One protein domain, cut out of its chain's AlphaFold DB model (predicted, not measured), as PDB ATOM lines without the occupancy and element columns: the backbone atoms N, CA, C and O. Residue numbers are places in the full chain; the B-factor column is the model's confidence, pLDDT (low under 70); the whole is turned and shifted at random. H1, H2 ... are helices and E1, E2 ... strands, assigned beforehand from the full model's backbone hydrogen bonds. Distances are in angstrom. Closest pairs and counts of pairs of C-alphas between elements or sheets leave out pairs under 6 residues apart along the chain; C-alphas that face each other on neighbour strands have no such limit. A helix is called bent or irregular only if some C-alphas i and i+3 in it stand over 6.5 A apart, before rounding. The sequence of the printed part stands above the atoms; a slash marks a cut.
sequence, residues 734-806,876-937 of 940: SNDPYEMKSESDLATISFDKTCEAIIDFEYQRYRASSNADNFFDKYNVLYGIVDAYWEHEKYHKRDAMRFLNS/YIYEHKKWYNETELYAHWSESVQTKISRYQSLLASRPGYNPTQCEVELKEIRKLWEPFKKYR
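Overview. This is residues 734 to 806 and 876 to 937 of the 940 residues of an uncharacterized protein of Ignavibacteriae bacterium (UniProt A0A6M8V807). Helices H2 and H5 lie side by side in the core, running opposite ways, with H6 packed on H2 and the first part of H3 packed on H5, so that four nearly aligned helices run along the longest axis. H1 packs on H5 towards one end; towards the other, H4 packs on H2, H3 and the short H7, the small hairpin E1-E2 leads straight into H4, and residues 800 to 806 of H3 stick out. The printed part has 135 residues, with seven named helices and two named strands in the order H1 H2 H3 E1 E2 H4 H5 H6 H7; the sheet, E1 - E2, is antiparallel and the class is mostly helix. The whole is compact, with a radius of gyration of the C-alphas of 15.7 A, and elongated, spanning 50 by 31 by 26 A.

Arrangement. H1, residues 743 to 748, touches residues 904 to 908 alone of H5, residues 895 to 909, at a steep tilt of 38 degrees; the closest C-alphas are those of Glu 743 and Tyr 904, 6.2 A apart. H2, residues 751 to 766, touches H5 at a shallow tilt of 12 degrees, opposite ways, with the C-alphas of Ile 758 and Gln 905 closest at 5.5 A. With residues 759 to 763 alone H2 touches H6, residues 920 to 928, at a shallow tilt of 10 degrees, the same way; C-alphas 759 and 923 are closest, at 6.4 A. H3, residues 786 to 806, touches H5 with residues 787 to 792 alone, opposite ways at a shallow tilt of 13 degrees; C-alphas 788 and 897 are closest, at 5.3 A. Helix packing is mostly aligned, but only just: 4 of 6 touching pairs with a tilt are shallow. E1, residues 876 to 879, and E2, residues 882 to 885, form a hairpin, with N 877 and O 884 within hydrogen-bond range at 3.0 A. H4, residues 886 to 893, touches H3 at a steep tilt of 47 degrees, with C-alphas 792 and 891 closest at 5.4 A; it also touches residues 765 to 766 alone of H2, with C-alphas 765 and 892 closest at 6.0 A. H7, residues 934 to 937, touches H4, with C-alphas 937 and 893 closest at 5.7 A. Every O i to N i+4 pair is within hydrogen-bond range in H3, H4, H5 and H6, against 8 of 12 in H2 and 0 of 2 in H1, where 3 of 3 O i to N i+3 pairs are; H7 is too short for an O i to N i+4 pair.

Along the chain. H1 begins at C-alpha 743, (-47.201, 30.795, -34.631). H2 is 24.9 A long and irregular: C-alphas 752 and 755 are 7.2 A apart. H3, 30.4 A long, ends at C-alpha 806, (-49.880, 56.598, -9.782), H5 is 20.5 A long, and H7 ends at C-alpha 937, (-36.073, 50.314, -25.617).

Size, cuts and confidence. The two C-alphas farthest apart, those of Ser 806 and Gly 913, are 51.4 A from each other. Residues 807 to 875 are not printed, and C-alphas 806 and 876 are 21.9 A apart across the cut. The link from H2 to H3, residues 767 to 785, is long; within it residues 784 to 785 pair in parallel with residues 739 to 740. The mean pLDDT of the printed part is 74.2, with residues 734 to 737, 766 to 781, 876 to 886 and 932 to 937 under 70.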
ATOM      1  N   SER A 734     -60.313  37.961 -39.654       54.44
ATOM      2  CA  SER A 734     -60.727  36.556 -39.846       54.44
ATOM      3  C   SER A 734     -60.516  36.011 -41.265       54.44
ATOM      4  O   SER A 734     -60.227  34.824 -41.395       54.44
ATOM      5  N   ASN A 735     -60.551  36.870 -42.289       59.09
ATOM      6  CA  ASN A 735     -60.489  36.478 -43.701       59.09
ATOM      7  C   ASN A 735     -59.170  36.810 -44.425       59.09
ATOM      8  O   ASN A 735     -59.079  36.534 -45.621       59.09
ATOM      9  N   ASP A 736     -58.172  37.396 -43.755       67.69
ATOM     10  CA  ASP A 736     -56.895  37.723 -44.399       67.69
ATOM     11  C   ASP A 736     -55.883  36.570 -44.234       67.69
ATOM     12  O   ASP A 736     -55.478  36.275 -43.105       67.69
ATOM     13  N   PRO A 737     -55.478  35.882 -45.321       67.25
ATOM     14  CA  PRO A 737     -54.516  34.783 -45.253       67.25
ATOM     15  C   PRO A 737     -53.085  35.238 -44.932       67.25
ATOM     16  O   PRO A 737     -52.242  34.387 -44.639       67.25
ATOM     17  N   TYR A 738     -52.797  36.539 -44.997       77.88
ATOM     18  CA  TYR A 738     -51.478  37.087 -44.705       77.88
ATOM     19  C   TYR A 738     -51.326  37.562 -43.249       77.88
ATOM     20  O   TYR A 738     -50.229  37.920 -42.825       77.88
ATOM     21  N   GLU A 739     -52.389  37.499 -42.447       78.75
ATOM     22  CA  GLU A 739     -52.381  37.891 -41.037       78.75
ATOM     23  C   GLU A 739     -52.118  36.692 -40.118       78.75
ATOM     24  O   GLU A 739     -52.936  35.776 -39.991       78.75
ATOM     25  N   MET A 740     -50.963  36.699 -39.453       84.94
ATOM     26  CA  MET A 740     -50.522  35.642 -38.547       84.94
ATOM     27  C   MET A 740     -51.123  35.872 -37.164       84.94
ATOM     28  O   MET A 740     -50.673  36.720 -36.391       84.94
ATOM     29  N   LYS A 741     -52.162  35.110 -36.844       76.50
ATOM     30  CA  LYS A 741     -52.861  35.163 -35.554       76.50
ATOM     31  C   LYS A 741     -52.206  34.263 -34.518       76.50
ATOM     32  O   LYS A 741     -52.451  34.418 -33.333       76.50
ATOM     33  N   SER A 742     -51.386  33.327 -34.976       80.00
ATOM     34  CA  SER A 742     -50.685  32.340 -34.176       80.00
ATOM     35  C   SER A 742     -49.382  31.916 -34.857       80.00
ATOM     36  O   SER A 742     -49.212  32.048 -36.070       80.00
ATOM     37  N   GLU A 743     -48.462  31.329 -34.092       85.50
ATOM     38  CA  GLU A 743     -47.201  30.795 -34.631       85.50
ATOM     39  C   GLU A 743     -47.439  29.688 -35.668       85.50
ATOM     40  O   GLU A 743     -46.621  29.496 -36.567       85.50
ATOM     41  N   SER A 744     -48.571  28.980 -35.576       82.69
ATOM     42  CA  SER A 744     -48.983  27.978 -36.562       82.69
ATOM     43  C   SER A 744     -49.312  28.575 -37.925       82.69
ATOM     44  O   SER A 744     -49.064  27.918 -38.937       82.69
ATOM     45  N   ASP A 745     -49.794  29.819 -37.982       84.56
ATOM     46  CA  ASP A 745     -50.159  30.465 -39.248       84.56
ATOM     47  C   ASP A 745     -48.939  30.706 -40.129       84.56
ATOM     48  O   ASP A 745     -49.058  30.719 -41.348       84.56
ATOM     49  N   LEU A 746     -47.735  30.747 -39.547       87.81
ATOM     50  CA  LEU A 746     -46.497  30.810 -40.316       87.81
ATOM     51  C   LEU A 746     -46.450  29.717 -41.389       87.81
ATOM     52  O   LEU A 746     -45.764  29.869 -42.399       87.81
ATOM     53  N   ALA A 747     -47.067  28.548 -41.160       84.62
ATOM     54  CA  ALA A 747     -47.060  27.412 -42.090       84.62
ATOM     55  C   ALA A 747     -47.748  27.710 -43.431       84.62
ATOM     56  O   ALA A 747     -47.449  27.033 -44.413       84.62
ATOM     57  N   THR A 748     -48.608  28.730 -43.497       87.75
ATOM     58  CA  THR A 748     -49.253  29.174 -44.743       87.75
ATOM     59  C   THR A 748     -48.292  29.940 -45.657       87.75
ATOM     60  O   THR A 748     -48.519  30.027 -46.863       87.75
ATOM     61  N   ILE A 749     -47.186  30.449 -45.105       88.00
ATOM     62  CA  ILE A 749     -46.147  31.170 -45.838       88.00
ATOM     63  C   ILE A 749     -45.286  30.163 -46.598       88.00
ATOM     64  O   ILE A 749     -44.610  29.321 -45.996       88.00
ATOM     65  N   SER A 750     -45.277  30.269 -47.926       86.56
ATOM     66  CA  SER A 750     -44.464  29.405 -48.780       86.56
ATOM     67  C   SER A 750     -42.960  29.633 -48.563       86.56
ATOM     68  O   SER A 750     -42.503  30.697 -48.131       86.56
ATOM     69  N   PHE A 751     -42.150  28.616 -48.863       82.06
ATOM     70  CA  PHE A 751     -40.697  28.665 -48.653       82.06
ATOM     71  C   PHE A 751     -40.014  29.815 -49.406       82.06
ATOM     72  O   PHE A 751     -39.132  30.471 -48.860       82.06
ATOM     73  N   ASP A 752     -40.454  30.109 -50.630       83.75
ATOM     74  CA  ASP A 752     -39.963  31.222 -51.450       83.75
ATOM     75  C   ASP A 752     -40.376  32.604 -50.911       83.75
ATOM     76  O   ASP A 752     -39.734  33.604 -51.226       83.75
ATOM     77  N   LYS A 753     -41.395  32.657 -50.044       87.75
ATOM     78  CA  LYS A 753     -41.911  33.873 -49.394       87.75
ATOM     79  C   LYS A 753     -41.430  34.066 -47.961       87.75
ATOM     80  O   LYS A 753     -41.697  35.093 -47.346       87.75
ATOM     81  N   THR A 754     -40.651  33.120 -47.443       87.44
ATOM     82  CA  THR A 754     -40.107  33.157 -46.079       87.44
ATOM     83  C   THR A 754     -39.257  34.406 -45.824       87.44
ATOM     84  O   THR A 754     -39.357  35.013 -44.763       87.44
ATOM     85  N   CYS A 755     -38.450  34.826 -46.799       85.56
ATOM     86  CA  CYS A 755     -37.615  36.020 -46.668       85.56
ATOM     87  C   CYS A 755     -38.441  37.310 -46.561       85.56
ATOM     88  O   CYS A 755     -38.212  38.123 -45.669       85.56
ATOM     89  N   GLU A 756     -39.434  37.439 -47.445       85.81
ATOM     90  CA  GLU A 756     -40.377  38.560 -47.518       85.81
ATOM     91  C   GLU A 756     -41.172  38.683 -46.211       85.81
ATOM     92  O   GLU A 756     -41.213  39.752 -45.616       85.81
ATOM     93  N   ALA A 757     -41.672  37.568 -45.673       87.69
ATOM     94  CA  ALA A 757     -42.376  37.561 -44.394       87.69
ATOM     95  C   ALA A 757     -41.485  37.904 -43.183       87.69
ATOM     96  O   ALA A 757     -41.916  38.635 -42.296       87.69
ATOM     97  N   ILE A 758     -40.233  37.424 -43.124       89.44
ATOM     98  CA  ILE A 758     -39.301  37.795 -42.035       89.44
ATOM     99  C   ILE A 758     -39.031  39.306 -42.051       89.44
ATOM    100  O   ILE A 758     -38.935  39.922 -40.985       89.44
ATOM    101  N   ILE A 759     -38.917  39.889 -43.246       85.31
ATOM    102  CA  ILE A 759     -38.754  41.326 -43.475       85.31
ATOM    103  C   ILE A 759     -40.018  42.100 -43.072       85.31
ATOM    104  O   ILE A 759     -39.913  43.083 -42.339       85.31
ATOM    105  N   ASP A 760     -41.202  41.625 -43.455       84.19
ATOM    106  CA  ASP A 760     -42.492  42.215 -43.077       84.19
ATOM    107  C   ASP A 760     -42.711  42.207 -41.557       84.19
ATOM    108  O   ASP A 760     -43.095  43.220 -40.971       84.19
ATOM    109  N   PHE A 761     -42.370  41.109 -40.877       87.56
ATOM    110  CA  PHE A 761     -42.402  41.038 -39.413       87.56
ATOM    111  C   PHE A 761     -41.416  42.011 -38.764       87.56
ATOM    112  O   PHE A 761     -41.693  42.569 -37.704       87.56
ATOM    113  N   GLU A 762     -40.266  42.237 -39.399       83.88
ATOM    114  CA  GLU A 762     -39.284  43.214 -38.934       83.88
ATOM    115  C   GLU A 762     -39.891  44.625 -39.038       83.88
ATOM    116  O   GLU A 762     -39.885  45.364 -38.054       83.88
ATOM    117  N   TYR A 763     -40.537  44.972 -40.158       78.00
ATOM    118  CA  TYR A 763     -41.243  46.251 -40.321       78.00
ATOM    119  C   TYR A 763     -42.332  46.500 -39.265       78.00
ATOM    120  O   TYR A 763     -42.513  47.642 -38.833       78.00
ATOM    121  N   GLN A 764     -43.006  45.457 -38.776       74.38
ATOM    122  CA  GLN A 764     -44.041  45.588 -37.743       74.38
ATOM    123  C   GLN A 764     -43.530  46.054 -36.376       74.38
ATOM    124  O   GLN A 764     -44.322  46.543 -35.571       74.38
ATOM    125  N   ARG A 765     -42.218  45.995 -36.108       77.50
ATOM    126  CA  ARG A 765     -41.639  46.590 -34.888       77.50
ATOM    127  C   ARG A 765     -41.731  48.117 -34.860       77.50
ATOM    128  O   ARG A 765     -41.450  48.722 -33.830       77.50
ATOM    129  N   TYR A 766     -42.069  48.741 -35.986       64.31
ATOM    130  CA  TYR A 766     -42.042  50.185 -36.175       64.31
ATOM    131  C   TYR A 766     -43.242  50.647 -37.023       64.31
ATOM    132  O   TYR A 766     -43.100  51.301 -38.059       64.31
ATOM    133  N   ARG A 767     -44.461  50.289 -36.595       57.31
ATOM    134  CA  ARG A 767     -45.694  50.780 -37.229       57.31
ATOM    135  C   ARG A 767     -45.847  52.286 -36.970       57.31
ATOM    136  O   ARG A 767     -45.588  52.783 -35.878       57.31
ATOM    137  N   ALA A 768     -46.237  53.030 -38.000       47.44
ATOM    138  CA  ALA A 768     -46.450  54.468 -37.910       47.44
ATOM    139  C   ALA A 768     -47.809  54.783 -37.256       47.44
ATOM    140  O   ALA A 768     -48.823  54.181 -37.612       47.44
ATOM    141  N   SER A 769     -47.833  55.758 -36.338       45.16
ATOM    142  CA  SER A 769     -49.086  56.343 -35.838       45.16
ATOM    143  C   SER A 769     -49.872  56.991 -36.986       45.16
ATOM    144  O   SER A 769     -49.268  57.449 -37.956       45.16
ATOM    145  N   SER A 770     -51.198  57.077 -36.865       41.56
ATOM    146  CA  SER A 770     -52.181  57.387 -37.925       41.56
ATOM    147  C   SER A 770     -51.978  58.675 -38.743       41.56
ATOM    148  O   SER A 770     -52.704  58.877 -39.710       41.56
ATOM    149  N   ASN A 771     -51.015  59.534 -38.393       43.44
ATOM    150  CA  ASN A 771     -50.674  60.766 -39.118       43.44
ATOM    151  C   ASN A 771     -49.197  60.854 -39.561       43.44
ATOM    152  O   ASN A 771     -48.766  61.899 -40.050       43.44
ATOM    153  N   ALA A 772     -48.393  59.803 -39.387       42.94
ATOM    154  CA  ALA A 772     -47.000  59.798 -39.825       42.94
ATOM    155  C   ALA A 772     -46.893  59.274 -41.268       42.94
ATOM    156  O   ALA A 772     -46.908  58.073 -41.509       42.94
ATOM    157  N   ASP A 773     -46.757  60.212 -42.212       38.78
ATOM    158  CA  ASP A 773     -46.451  60.014 -43.636       38.78
ATOM    159  C   ASP A 773     -45.683  58.724 -43.972       38.78
ATOM    160  O   ASP A 773     -44.530  58.574 -43.536       38.78
ATOM    161  N   ASN A 774     -46.281  57.909 -44.860       44.56
ATOM    162  CA  ASN A 774     -45.727  57.335 -46.104       44.56
ATOM    163  C   ASN A 774     -44.307  56.734 -46.066       44.56
ATOM    164  O   ASN A 774     -43.662  56.572 -47.102       44.56
ATOM    165  N   PHE A 775     -43.758  56.424 -44.895       42.66
ATOM    166  CA  PHE A 775     -42.419  55.848 -44.811       42.66
ATOM    167  C   PHE A 775     -42.436  54.386 -45.264       42.66
ATOM    168  O   PHE A 775     -41.496  53.952 -45.927       42.66
ATOM    169  N   PHE A 776     -43.543  53.683 -44.982       45.53
ATOM    170  CA  PHE A 776     -43.786  52.311 -45.430       45.53
ATOM    171  C   PHE A 776     -44.986  52.122 -46.344       45.53
ATOM    172  O   PHE A 776     -45.073  51.054 -46.917       45.53
ATOM    173  N   ASP A 777     -45.804  53.136 -46.640       45.03
ATOM    174  CA  ASP A 777     -46.775  53.015 -47.751       45.03
ATOM    175  C   ASP A 777     -46.074  52.760 -49.105       45.03
ATOM    176  O   ASP A 777     -46.691  52.382 -50.097       45.03
ATOM    177  N   LYS A 778     -44.746  52.943 -49.149       46.66
ATOM    178  CA  LYS A 778     -43.878  52.577 -50.271       46.66
ATOM    179  C   LYS A 778     -43.511  51.083 -50.320       46.66
ATOM    180  O   LYS A 778     -43.072  50.617 -51.369       46.66
ATOM    181  N   TYR A 779     -43.654  50.354 -49.215       54.09
ATOM    182  CA  TYR A 779     -43.352  48.930 -49.088       54.09
ATOM    183  C   TYR A 779     -44.661  48.195 -48.807       54.09
ATOM    184  O   TYR A 779     -45.290  48.388 -47.775       54.09
ATOM    185  N   ASN A 780     -45.099  47.389 -49.768       58.94
ATOM    186  CA  ASN A 780     -46.350  46.648 -49.682       58.94
ATOM    187  C   ASN A 780     -46.194  45.490 -48.679       58.94
ATOM    188  O   ASN A 780     -45.957  44.365 -49.106       58.94
ATOM    189  N   VAL A 781     -46.245  45.796 -47.373       68.62
ATOM    190  CA  VAL A 781     -46.176  44.805 -46.288       68.62
ATOM    191  C   VAL A 781     -47.348  43.863 -46.468       68.62
ATOM    192  O   VAL A 781     -48.504  44.282 -46.413       68.62
ATOM    193  N   LEU A 782     -47.027  42.607 -46.740       74.50
ATOM    194  CA  LEU A 782     -48.010  41.594 -47.051       74.50
ATOM    195  C   LEU A 782     -48.371  40.830 -45.781       74.50
ATOM    196  O   LEU A 782     -49.550  40.677 -45.505       74.50
ATOM    197  N   TYR A 783     -47.377  40.417 -44.985       81.31
ATOM    198  CA  TYR A 783     -47.588  39.555 -43.818       81.31
ATOM    199  C   TYR A 783     -47.649  40.328 -42.486       81.31
ATOM    200  O   TYR A 783     -46.692  41.004 -42.097       81.31
ATOM    201  N   GLY A 784     -48.757  40.178 -41.753       79.38
ATOM    202  CA  GLY A 784     -49.045  40.790 -40.446       79.38
ATOM    203  C   GLY A 784     -48.894  39.810 -39.268       79.38
ATOM    204  O   GLY A 784     -48.969  38.605 -39.474       79.38
ATOM    205  N   ILE A 785     -48.639  40.270 -38.035       81.88
ATOM    206  CA  ILE A 785     -48.686  39.451 -36.805       81.88
ATOM    207  C   ILE A 785     -49.738  40.051 -35.867       81.88
ATOM    208  O   ILE A 785     -49.458  40.951 -35.072       81.88
ATOM    209  N   VAL A 786     -50.950  39.502 -35.903       76.69
ATOM    210  CA  VAL A 786     -52.077  39.932 -35.057       76.69
ATOM    211  C   VAL A 786     -51.765  39.751 -33.573       76.69
ATOM    212  O   VAL A 786     -52.114  40.588 -32.744       76.69
ATOM    213  N   ASP A 787     -51.020  38.700 -33.245       75.88
ATOM    214  CA  ASP A 787     -50.528  38.403 -31.898       75.88
ATOM    215  C   ASP A 787     -49.650  39.530 -31.320       75.88
ATOM    216  O   ASP A 787     -49.656  39.786 -30.117       75.88
ATOM    217  N   ALA A 788     -48.895  40.233 -32.171       78.31
ATOM    218  CA  ALA A 788     -48.086  41.376 -31.764       78.31
ATOM    219  C   ALA A 788     -48.950  42.631 -31.553       78.31
ATOM    220  O   ALA A 788     -48.653  43.424 -30.660       78.31
ATOM    221  N   TYR A 789     -50.041  42.793 -32.314       73.75
ATOM    222  CA  TYR A 789     -51.018  43.868 -32.095       73.75
ATOM    223  C   TYR A 789     -51.792  43.692 -30.787       73.75
ATOM    224  O   TYR A 789     -52.034  44.668 -30.083       73.75
ATOM    225  N   TRP A 790     -52.113  42.458 -30.405       72.50
ATOM    226  CA  TRP A 790     -52.694  42.172 -29.093       72.50
ATOM    227  C   TRP A 790     -51.786  42.597 -27.942       72.50
ATOM    228  O   TRP A 790     -52.227  43.279 -27.018       72.50
ATOM    229  N   GLU A 791     -50.508  42.225 -28.007       77.94
ATOM    230  CA  GLU A 791     -49.531  42.609 -26.984       77.94
ATOM    231  C   GLU A 791     -49.298  44.130 -26.943       77.94
ATOM    232  O   GLU A 791     -49.064  44.695 -25.872       77.94
ATOM    233  N   HIS A 792     -49.431  44.808 -28.085       79.62
ATOM    234  CA  HIS A 792     -49.378  46.267 -28.186       79.62
ATOM    235  C   HIS A 792     -50.547  46.940 -27.459       79.62
ATOM    236  O   HIS A 792     -50.339  47.829 -26.639       79.62
ATOM    237  N   GLU A 793     -51.781  46.497 -27.684       72.12
ATOM    238  CA  GLU A 793     -52.947  47.097 -27.019       72.12
ATOM    239  C   GLU A 793     -53.010  46.743 -25.515       72.12
ATOM    240  O   GLU A 793     -53.406  47.571 -24.689       72.12
ATOM    241  N   LYS A 794     -52.504  45.565 -25.109       76.44
ATOM    242  CA  LYS A 794     -52.293  45.223 -23.685       76.44
ATOM    243  C   LYS A 794     -51.330  46.182 -22.988       76.44
ATOM    244  O   LYS A 794     -51.508  46.484 -21.804       76.44
ATOM    245  N   TYR A 795     -50.326  46.692 -23.703       79.81
ATOM    246  CA  TYR A 795     -49.436  47.714 -23.163       79.81
ATOM    247  C   TYR A 795     -50.198  49.000 -22.824       79.81
ATOM    248  O   TYR A 795     -50.072  49.496 -21.702       79.81
ATOM    249  N   HIS A 796     -51.015  49.505 -23.753       74.31
ATOM    250  CA  HIS A 796     -51.805  50.729 -23.562       74.31
ATOM    251  C   HIS A 796     -52.766  50.622 -22.378       74.31
ATOM    252  O   HIS A 796     -52.852  51.539 -21.559       74.31
ATOM    253  N   LYS A 797     -53.416  49.464 -22.220       75.12
ATOM    254  CA  LYS A 797     -54.249  49.148 -21.050       75.12
ATOM    255  C   LYS A 797     -53.466  49.255 -19.737       75.12
ATOM    256  O   LYS A 797     -53.879  49.955 -18.809       75.12
ATOM    257  N   ARG A 798     -52.304  48.601 -19.669       77.88
ATOM    258  CA  ARG A 798     -51.447  48.598 -18.476       77.88
ATOM    259  C   ARG A 798     -50.919  49.992 -18.141       77.88
ATOM    260  O   ARG A 798     -50.849  50.347 -16.963       77.88
ATOM    261  N   ASP A 799     -50.535  50.772 -19.148       78.44
ATOM    262  CA  ASP A 799     -50.048  52.138 -18.955       78.44
ATOM    263  C   ASP A 799     -51.150  53.063 -18.410       78.44
ATOM    264  O   ASP A 799     -50.922  53.793 -17.442       78.44
ATOM    265  N   ALA A 800     -52.380  52.933 -18.915       76.06
ATOM    266  CA  ALA A 800     -53.537  53.657 -18.392       76.06
ATOM    267  C   ALA A 800     -53.801  53.367 -16.910       76.06
ATOM    268  O   ALA A 800     -53.960  54.288 -16.099       76.06
ATOM    269  N   MET A 801     -53.814  52.083 -16.536       77.94
ATOM    270  CA  MET A 801     -54.017  51.660 -15.148       77.94
ATOM    271  C   MET A 801     -52.886  52.137 -14.241       77.94
ATOM    272  O   MET A 801     -53.127  52.622 -13.131       77.94
ATOM    273  N   ARG A 802     -51.640  52.079 -14.730       83.50
ATOM    274  CA  ARG A 802     -50.476  52.634 -14.033       83.50
ATOM    275  C   ARG A 802     -50.633  54.137 -13.816       83.50
ATOM    276  O   ARG A 802     -50.328  54.609 -12.720       83.50
ATOM    277  N   PHE A 803     -51.119  54.885 -14.807       83.44
ATOM    278  CA  PHE A 803     -51.339  56.326 -14.694       83.44
ATOM    279  C   PHE A 803     -52.414  56.662 -13.653       83.44
ATOM    280  O   PHE A 803     -52.164  57.508 -12.788       83.44
ATOM    281  N   LEU A 804     -53.576  55.998 -13.697       82.56
ATOM    282  CA  LEU A 804     -54.649  56.167 -12.708       82.56
ATOM    283  C   LEU A 804     -54.109  55.903 -11.294       82.56
ATOM    284  O   LEU A 804     -54.099  56.786 -10.437       82.56
ATOM    285  N   ASN A 805     -53.514  54.736 -11.064       85.88
ATOM    286  CA  ASN A 805     -53.023  54.368  -9.735       85.88
ATOM    287  C   ASN A 805     -51.875  55.260  -9.245       85.88
ATOM    288  O   ASN A 805     -51.837  55.643  -8.075       85.88
ATOM    289  N   SER A 806     -50.981  55.694 -10.138       87.69
ATOM    290  CA  SER A 806     -49.880  56.598  -9.782       87.69
ATOM    291  C   SER A 806     -50.349  57.990  -9.364       87.69
ATOM    292  O   SER A 806     -49.630  58.669  -8.627       87.69
ATOM    293  N   TYR A 876     -45.542  64.622 -28.336       57.91
ATOM    294  CA  TYR A 876     -45.070  64.401 -29.686       57.91
ATOM    295  C   TYR A 876     -43.575  64.668 -29.783       57.91
ATOM    296  O   TYR A 876     -43.102  65.782 -29.543       57.91
ATOM    297  N   ILE A 877     -42.831  63.654 -30.204       58.56
ATOM    298  CA  ILE A 877     -41.404  63.787 -30.478       58.56
ATOM    299  C   ILE A 877     -41.236  64.215 -31.937       58.56
ATOM    300  O   ILE A 877     -41.756  63.564 -32.845       58.56
ATOM    301  N   TYR A 878     -40.506  65.311 -32.164       51.75
ATOM    302  CA  TYR A 878     -40.182  65.795 -33.505       51.75
ATOM    303  C   TYR A 878     -38.773  65.361 -33.913       51.75
ATOM    304  O   TYR A 878     -37.779  65.955 -33.495       51.75
ATOM    305  N   GLU A 879     -38.680  64.344 -34.768       56.56
ATOM    306  CA  GLU A 879     -37.413  63.855 -35.319       56.56
ATOM    307  C   GLU A 879     -37.501  63.759 -36.844       56.56
ATOM    308  O   GLU A 879     -38.494  63.298 -37.403       56.56
ATOM    309  N   HIS A 880     -36.470  64.241 -37.547       57.47
ATOM    310  CA  HIS A 880     -36.387  64.206 -39.016       57.47
ATOM    311  C   HIS A 880     -37.622  64.756 -39.762       57.47
ATOM    312  O   HIS A 880     -37.966  64.277 -40.841       57.47
ATOM    313  N   LYS A 881     -38.250  65.811 -39.223       54.50
ATOM    314  CA  LYS A 881     -39.475  66.442 -39.753       54.50
ATOM    315  C   LYS A 881     -40.764  65.626 -39.612       54.50
ATOM    316  O   LYS A 881     -41.721  65.885 -40.335       54.50
ATOM    317  N   LYS A 882     -40.804  64.676 -38.677       54.72
ATOM    318  CA  LYS A 882     -41.966  63.821 -38.411       54.72
ATOM    319  C   LYS A 882     -42.380  63.896 -36.947       54.72
ATOM    320  O   LYS A 882     -41.538  64.137 -36.087       54.72
ATOM    321  N   TRP A 883     -43.674  63.702 -36.704       54.56
ATOM    322  CA  TRP A 883     -44.298  63.707 -35.382       54.56
ATOM    323  C   TRP A 883     -44.605  62.268 -34.972       54.56
ATOM    324  O   TRP A 883     -45.227  61.539 -35.744       54.56
ATOM    325  N   TYR A 884     -44.184  61.874 -33.772       59.84
ATOM    326  CA  TYR A 884     -44.442  60.540 -33.226       59.84
ATOM    327  C   TYR A 884     -45.128  60.640 -31.868       59.84
ATOM    328  O   TYR A 884     -44.706  61.462 -31.057       59.84
ATOM    329  N   ASN A 885     -46.131  59.793 -31.616       67.38
ATOM    330  CA  ASN A 885     -46.708  59.635 -30.283       67.38
ATOM    331  C   ASN A 885     -45.754  58.793 -29.420       67.38
ATOM    332  O   ASN A 885     -45.477  57.638 -29.744       67.38
ATOM    333  N   GLU A 886     -45.228  59.386 -28.348       69.81
ATOM    334  CA  GLU A 886     -44.294  58.726 -27.436       69.81
ATOM    335  C   GLU A 886     -44.875  57.432 -26.825       69.81
ATOM    336  O   GLU A 886     -44.173  56.422 -26.763       69.81
ATOM    337  N   THR A 887     -46.162  57.411 -26.464       70.56
ATOM    338  CA  THR A 887     -46.828  56.233 -25.881       70.56
ATOM    339  C   THR A 887     -46.920  55.076 -26.880       70.56
ATOM    340  O   THR A 887     -46.653  53.930 -26.522       70.56
ATOM    341  N   GLU A 888     -47.212  55.364 -28.153       73.31
ATOM    342  CA  GLU A 888     -47.206  54.356 -29.228       73.31
ATOM    343  C   GLU A 888     -45.806  53.797 -29.485       73.31
ATOM    344  O   GLU A 888     -45.639  52.595 -29.691       73.31
ATOM    345  N   LEU A 889     -44.775  54.652 -29.437       72.81
ATOM    346  CA  LEU A 889     -43.391  54.202 -29.567       72.81
ATOM    347  C   LEU A 889     -43.011  53.255 -28.421       72.81
ATOM    348  O   LEU A 889     -42.415  52.209 -28.677       72.81
ATOM    349  N   TYR A 890     -43.379  53.571 -27.178       76.12
ATOM    350  CA  TYR A 890     -43.131  52.677 -26.046       76.12
ATOM    351  C   TYR A 890     -43.898  51.355 -26.153       76.12
ATOM    352  O   TYR A 890     -43.320  50.300 -25.892       76.12
ATOM    353  N   ALA A 891     -45.160  51.383 -26.589       77.06
ATOM    354  CA  ALA A 891     -45.962  50.178 -26.794       77.06
ATOM    355  C   ALA A 891     -45.324  49.235 -27.826       77.06
ATOM    356  O   ALA A 891     -45.097  48.054 -27.534       77.06
ATOM    357  N   HIS A 892     -44.916  49.782 -28.978       76.44
ATOM    358  CA  HIS A 892     -44.228  49.028 -30.022       76.44
ATOM    359  C   HIS A 892     -42.921  48.413 -29.523       76.44
ATOM    360  O   HIS A 892     -42.642  47.256 -29.827       76.44
ATOM    361  N   TRP A 893     -42.131  49.146 -28.734       76.94
ATOM    362  CA  TRP A 893     -40.845  48.678 -28.203       76.94
ATOM    363  C   TRP A 893     -40.941  47.881 -26.900       76.94
ATOM    364  O   TRP A 893     -39.906  47.464 -26.373       76.94
ATOM    365  N   SER A 894     -42.152  47.621 -26.403       79.69
ATOM    366  CA  SER A 894     -42.353  46.818 -25.201       79.69
ATOM    367  C   SER A 894     -41.754  45.419 -25.354       79.69
ATOM    368  O   SER A 894     -41.818  44.799 -26.417       79.69
ATOM    369  N   GLU A 895     -41.166  44.896 -24.275       82.75
ATOM    370  CA  GLU A 895     -40.505  43.586 -24.300       82.75
ATOM    371  C   GLU A 895     -41.441  42.472 -24.790       82.75
ATOM    372  O   GLU A 895     -41.001  41.606 -25.544       82.75
ATOM    373  N   SER A 896     -42.732  42.531 -24.437       82.81
ATOM    374  CA  SER A 896     -43.729  41.546 -24.875       82.81
ATOM    375  C   SER A 896     -43.895  41.538 -26.398       82.81
ATOM    376  O   SER A 896     -43.703  40.501 -27.039       82.81
ATOM    377  N   VAL A 897     -44.136  42.708 -27.002       83.31
ATOM    378  CA  VAL A 897     -44.281  42.862 -28.460       83.31
ATOM    379  C   VAL A 897     -42.994  42.444 -29.173       83.31
ATOM    380  O   VAL A 897     -43.010  41.659 -30.122       83.31
ATOM    381  N   GLN A 898     -41.848  42.912 -28.680       84.69
ATOM    382  CA  GLN A 898     -40.551  42.638 -29.288       84.69
ATOM    383  C   GLN A 898     -40.171  41.155 -29.204       84.69
ATOM    384  O   GLN A 898     -39.608  40.609 -30.161       84.69
ATOM    385  N   THR A 899     -40.479  40.491 -28.091       86.81
ATOM    386  CA  THR A 899     -40.249  39.052 -27.903       86.81
ATOM    387  C   THR A 899     -41.168  38.244 -28.805       86.81
ATOM    388  O   THR A 899     -40.698  37.314 -29.464       86.81
ATOM    389  N   LYS A 900     -42.442  38.641 -28.917       87.19
ATOM    390  CA  LYS A 900     -43.415  37.996 -29.801       87.19
ATOM    391  C   LYS A 900     -42.951  38.041 -31.259       87.19
ATOM    392  O   LYS A 900     -42.796  36.992 -31.875       87.19
ATOM    393  N   ILE A 901     -42.594  39.216 -31.779       88.38
ATOM    394  CA  ILE A 901     -42.099  39.351 -33.161       88.38
ATOM    395  C   ILE A 901     -40.809  38.534 -33.368       88.38
ATOM    396  O   ILE A 901     -40.684  37.804 -34.352       88.38
ATOM    397  N   SER A 902     -39.868  38.582 -32.414       89.25
ATOM    398  CA  SER A 902     -38.606  37.819 -32.505       89.25
ATOM    399  C   SER A 902     -38.841  36.314 -32.558       89.25
ATOM    400  O   SER A 902     -38.115  35.595 -33.249       89.25
ATOM    401  N   ARG A 903     -39.851  35.833 -31.830       91.75
ATOM    402  CA  ARG A 903     -40.223  34.422 -31.796       91.75
ATOM    403  C   ARG A 903     -40.767  33.966 -33.147       91.75
ATOM    404  O   ARG A 903     -40.273  32.970 -33.671       91.75
ATOM    405  N   TYR A 904     -41.668  34.732 -33.759       91.88
ATOM    406  CA  TYR A 904     -42.205  34.421 -35.090       91.88
ATOM    407  C   TYR A 904     -41.102  34.407 -36.157       91.88
ATOM    408  O   TYR A 904     -41.006  33.463 -36.941       91.88
ATOM    409  N   GLN A 905     -40.203  35.394 -36.136       89.81
ATOM    410  CA  GLN A 905     -39.059  35.444 -37.052       89.81
ATOM    411  C   GLN A 905     -38.108  34.257 -36.872       89.81
ATOM    412  O   GLN A 905     -37.669  33.672 -37.858       89.81
ATOM    413  N   SER A 906     -37.804  33.880 -35.627       89.94
ATOM    414  CA  SER A 906     -36.895  32.764 -35.330       89.94
ATOM    415  C   SER A 906     -37.480  31.425 -35.778       89.94
ATOM    416  O   SER A 906     -36.777  30.615 -36.380       89.94
ATOM    417  N   LEU A 907     -38.776  31.210 -35.538       91.25
ATOM    418  CA  LEU A 907     -39.484  30.011 -35.982       91.25
ATOM    419  C   LEU A 907     -39.507  29.916 -37.507       91.25
ATOM    420  O   LEU A 907     -39.194  28.866 -38.068       91.25
ATOM    421  N   LEU A 908     -39.798  31.025 -38.183       89.00
ATOM    422  CA  LEU A 908     -39.839  31.070 -39.637       89.00
ATOM    423  C   LEU A 908     -38.439  30.867 -40.261       89.00
ATOM    424  O   LEU A 908     -38.298  30.105 -41.217       89.00
ATOM    425  N   ALA A 909     -37.392  31.444 -39.662       85.75
ATOM    426  CA  ALA A 909     -35.996  31.271 -40.078       85.75
ATOM    427  C   ALA A 909     -35.420  29.872 -39.777       85.75
ATOM    428  O   ALA A 909     -34.405  29.486 -40.351       85.75
ATOM    429  N   SER A 910     -36.043  29.097 -38.886       87.06
ATOM    430  CA  SER A 910     -35.587  27.743 -38.534       87.06
ATOM    431  C   SER A 910     -36.026  26.655 -39.525       87.06
ATOM    432  O   SER A 910     -35.687  25.482 -39.353       87.06
ATOM    433  N   ARG A 911     -36.786  27.016 -40.568       85.31
ATOM    434  CA  ARG A 911     -37.395  26.044 -41.480       85.31
ATOM    435  C   ARG A 911     -36.372  25.302 -42.351       85.31
ATOM    436  O   ARG A 911     -35.513  25.938 -42.965       85.31
ATOM    437  N   PRO A 912     -36.494  23.967 -42.493       79.19
ATOM    438  CA  PRO A 912     -35.601  23.176 -43.338       79.19
ATOM    439  C   PRO A 912     -35.639  23.635 -44.802       79.19
ATOM    440  O   PRO A 912     -36.694  23.613 -45.422       79.19
ATOM    441  N   GLY A 913     -34.492  24.022 -45.369       72.44
ATOM    442  CA  GLY A 913     -34.397  24.503 -46.757       72.44
ATOM    443  C   GLY A 913     -34.398  26.028 -46.916       72.44
ATOM    444  O   GLY A 913     -34.184  26.515 -48.023       72.44
ATOM    445  N   TYR A 914     -34.568  26.786 -45.828       80.75
ATOM    446  CA  TYR A 914     -34.351  28.233 -45.814       80.75
ATOM    447  C   TYR A 914     -32.858  28.583 -45.916       80.75
ATOM    448  O   TYR A 914     -32.020  27.982 -45.239       80.75
ATOM    449  N   ASN A 915     -32.522  29.584 -46.738       78.56
ATOM    450  CA  ASN A 915     -31.171  30.127 -46.830       78.56
ATOM    451  C   ASN A 915     -31.109  31.558 -46.246       78.56
ATOM    452  O   ASN A 915     -31.524  32.506 -46.917       78.56
ATOM    453  N   PRO A 916     -30.527  31.752 -45.047       74.94
ATOM    454  CA  PRO A 916     -30.487  33.053 -44.372       74.94
ATOM    455  C   PRO A 916     -29.659  34.111 -45.106       74.94
ATOM    456  O   PRO A 916     -29.939  35.304 -44.983       74.94
ATOM    457  N   THR A 917     -28.680  33.697 -45.919       76.12
ATOM    458  CA  THR A 917     -27.794  34.633 -46.638       76.12
ATOM    459  C   THR A 917     -28.533  35.500 -47.662       76.12
ATOM    460  O   THR A 917     -28.037  36.562 -48.027       76.12
ATOM    461  N   GLN A 918     -29.732  35.087 -48.091       70.12
ATOM    462  CA  GLN A 918     -30.581  35.858 -49.003       70.12
ATOM    463  C   GLN A 918     -31.344  36.995 -48.302       70.12
ATOM    464  O   GLN A 918     -31.680  37.973 -48.958       70.12
ATOM    465  N   CYS A 919     -31.560  36.912 -46.984       76.25
ATOM    466  CA  CYS A 919     -32.330  37.902 -46.212       76.25
ATOM    467  C   CYS A 919     -31.455  38.815 -45.350       76.25
ATOM    468  O   CYS A 919     -31.868  39.905 -44.958       76.25
ATOM    469  N   GLU A 920     -30.240  38.373 -45.024       76.44
ATOM    470  CA  GLU A 920     -29.354  39.042 -44.069       76.44
ATOM    471  C   GLU A 920     -28.968  40.467 -44.498       76.44
ATOM    472  O   GLU A 920     -28.927  41.378 -43.666       76.44
ATOM    473  N   VAL A 921     -28.722  40.678 -45.797       74.81
ATOM    474  CA  VAL A 921     -28.362  41.997 -46.345       74.81
ATOM    475  C   VAL A 921     -29.525  42.984 -46.196       74.81
ATOM    476  O   VAL A 921     -29.306  44.111 -45.756       74.81
ATOM    477  N   GLU A 922     -30.756  42.560 -46.482       76.88
ATOM    478  CA  GLU A 922     -31.949  43.417 -46.416       76.88
ATOM    479  C   GLU A 922     -32.352  43.727 -44.967       76.88
ATOM    480  O   GLU A 922     -32.563  44.890 -44.619       76.88
ATOM    481  N   LEU A 923     -32.334  42.728 -44.075       80.75
ATOM    482  CA  LEU A 923     -32.609  42.924 -42.645       80.75
ATOM    483  C   LEU A 923     -31.623  43.896 -41.990       80.75
ATOM    484  O   LEU A 923     -32.006  44.705 -41.142       80.75
ATOM    485  N   LYS A 924     -30.343  43.847 -42.379       81.94
ATOM    486  CA  LYS A 924     -29.330  44.773 -41.866       81.94
ATOM    487  C   LYS A 924     -29.611  46.217 -42.282       81.94
ATOM    488  O   LYS A 924     -29.372  47.115 -41.477       81.94
ATOM    489  N   GLU A 925     -30.114  46.453 -43.493       79.12
ATOM    490  CA  GLU A 925     -30.508  47.796 -43.932       79.12
ATOM    491  C   GLU A 925     -31.801  48.270 -43.249       79.12
ATOM    492  O   GLU A 925     -31.864  49.422 -42.824       79.12
ATOM    493  N   ILE A 926     -32.783  47.387 -43.032       76.50
ATOM    494  CA  ILE A 926     -34.028  47.716 -42.313       76.50
ATOM    495  C   ILE A 926     -33.743  48.084 -40.856       76.50
ATOM    496  O   ILE A 926     -34.198  49.123 -40.381       76.50
ATOM    497  N   ARG A 927     -32.920  47.300 -40.152       80.50
ATOM    498  CA  ARG A 927     -32.558  47.558 -38.745       80.50
ATOM    499  C   ARG A 927     -31.864  48.901 -38.531       80.50
ATOM    500  O   ARG A 927     -31.994  49.484 -37.455       80.50
ATOM    501  N   LYS A 928     -31.148  49.422 -39.537       79.31
ATOM    502  CA  LYS A 928     -30.547  50.768 -39.472       79.31
ATOM    503  C   LYS A 928     -31.600  51.872 -39.418       79.31
ATOM    504  O   LYS A 928     -31.339  52.921 -38.834       79.31
ATOM    505  N   LEU A 929     -32.787  51.643 -39.987       71.81
ATOM    506  CA  LEU A 929     -33.900  52.595 -39.932       71.81
ATOM    507  C   LEU A 929     -34.415  52.787 -38.496       71.81
ATOM    508  O   LEU A 929     -35.110  53.760 -38.222       71.81
ATOM    509  N   TRP A 930     -34.057  51.884 -37.575       70.56
ATOM    510  CA  TRP A 930     -34.546  51.872 -36.195       70.56
ATOM    511  C   TRP A 930     -33.594  52.516 -35.200       70.56
ATOM    512  O   TRP A 930     -33.977  52.738 -34.053       70.56
ATOM    513  N   GLU A 931     -32.355  52.804 -35.604       71.94
ATOM    514  CA  GLU A 931     -31.332  53.371 -34.715       71.94
ATOM    515  C   GLU A 931     -31.806  54.613 -33.937       71.94
ATOM    516  O   GLU A 931     -31.525  54.674 -32.739       71.94
ATOM    517  N   PRO A 932     -32.582  55.556 -34.520       68.44
ATOM    518  CA  PRO A 932     -33.104  56.700 -33.765       68.44
ATOM    519  C   PRO A 932     -34.043  56.312 -32.608       68.44
ATOM    520  O   PRO A 932     -34.120  57.023 -31.607       68.44
ATOM    521  N   PHE A 933     -34.717  55.162 -32.708       68.69
ATOM    522  CA  PHE A 933     -35.765  54.729 -31.780       68.69
ATOM    523  C   PHE A 933     -35.284  53.725 -30.730       68.69
ATOM    524  O   PHE A 933     -35.941  53.545 -29.707       68.69
ATOM    525  N   LYS A 934     -34.096  53.126 -30.902       69.19
ATOM    526  CA  LYS A 934     -33.530  52.179 -29.922       69.19
ATOM    527  C   LYS A 934     -33.364  52.762 -28.519       69.19
ATOM    528  O   LYS A 934     -33.353  52.003 -27.556       69.19
ATOM    529  N   LYS A 935     -33.247  54.085 -28.376       69.88
ATOM    530  CA  LYS A 935     -33.172  54.743 -27.061       69.88
ATOM    531  C   LYS A 935     -34.430  54.533 -26.208       69.88
ATOM    532  O   LYS A 935     -34.305  54.501 -24.991       69.88
ATOM    533  N   TYR A 936     -35.593  54.315 -26.830       67.12
ATOM    534  CA  TYR A 936     -36.863  54.069 -26.138       67.12
ATOM    535  C   TYR A 936     -37.020  52.617 -25.658       67.12
ATOM    536  O   TYR A 936     -37.918  52.317 -24.882       67.12
ATOM    537  N   ARG A 937     -36.113  51.716 -26.066       63.19
ATOM    538  CA  ARG A 937     -36.073  50.314 -25.617       63.19
ATOM    539  C   ARG A 937     -35.755  50.171 -24.125       63.19
ATOM    540  O   ARG A 937     -36.186  49.210 -23.505       63.19
TER     541      ARG A 937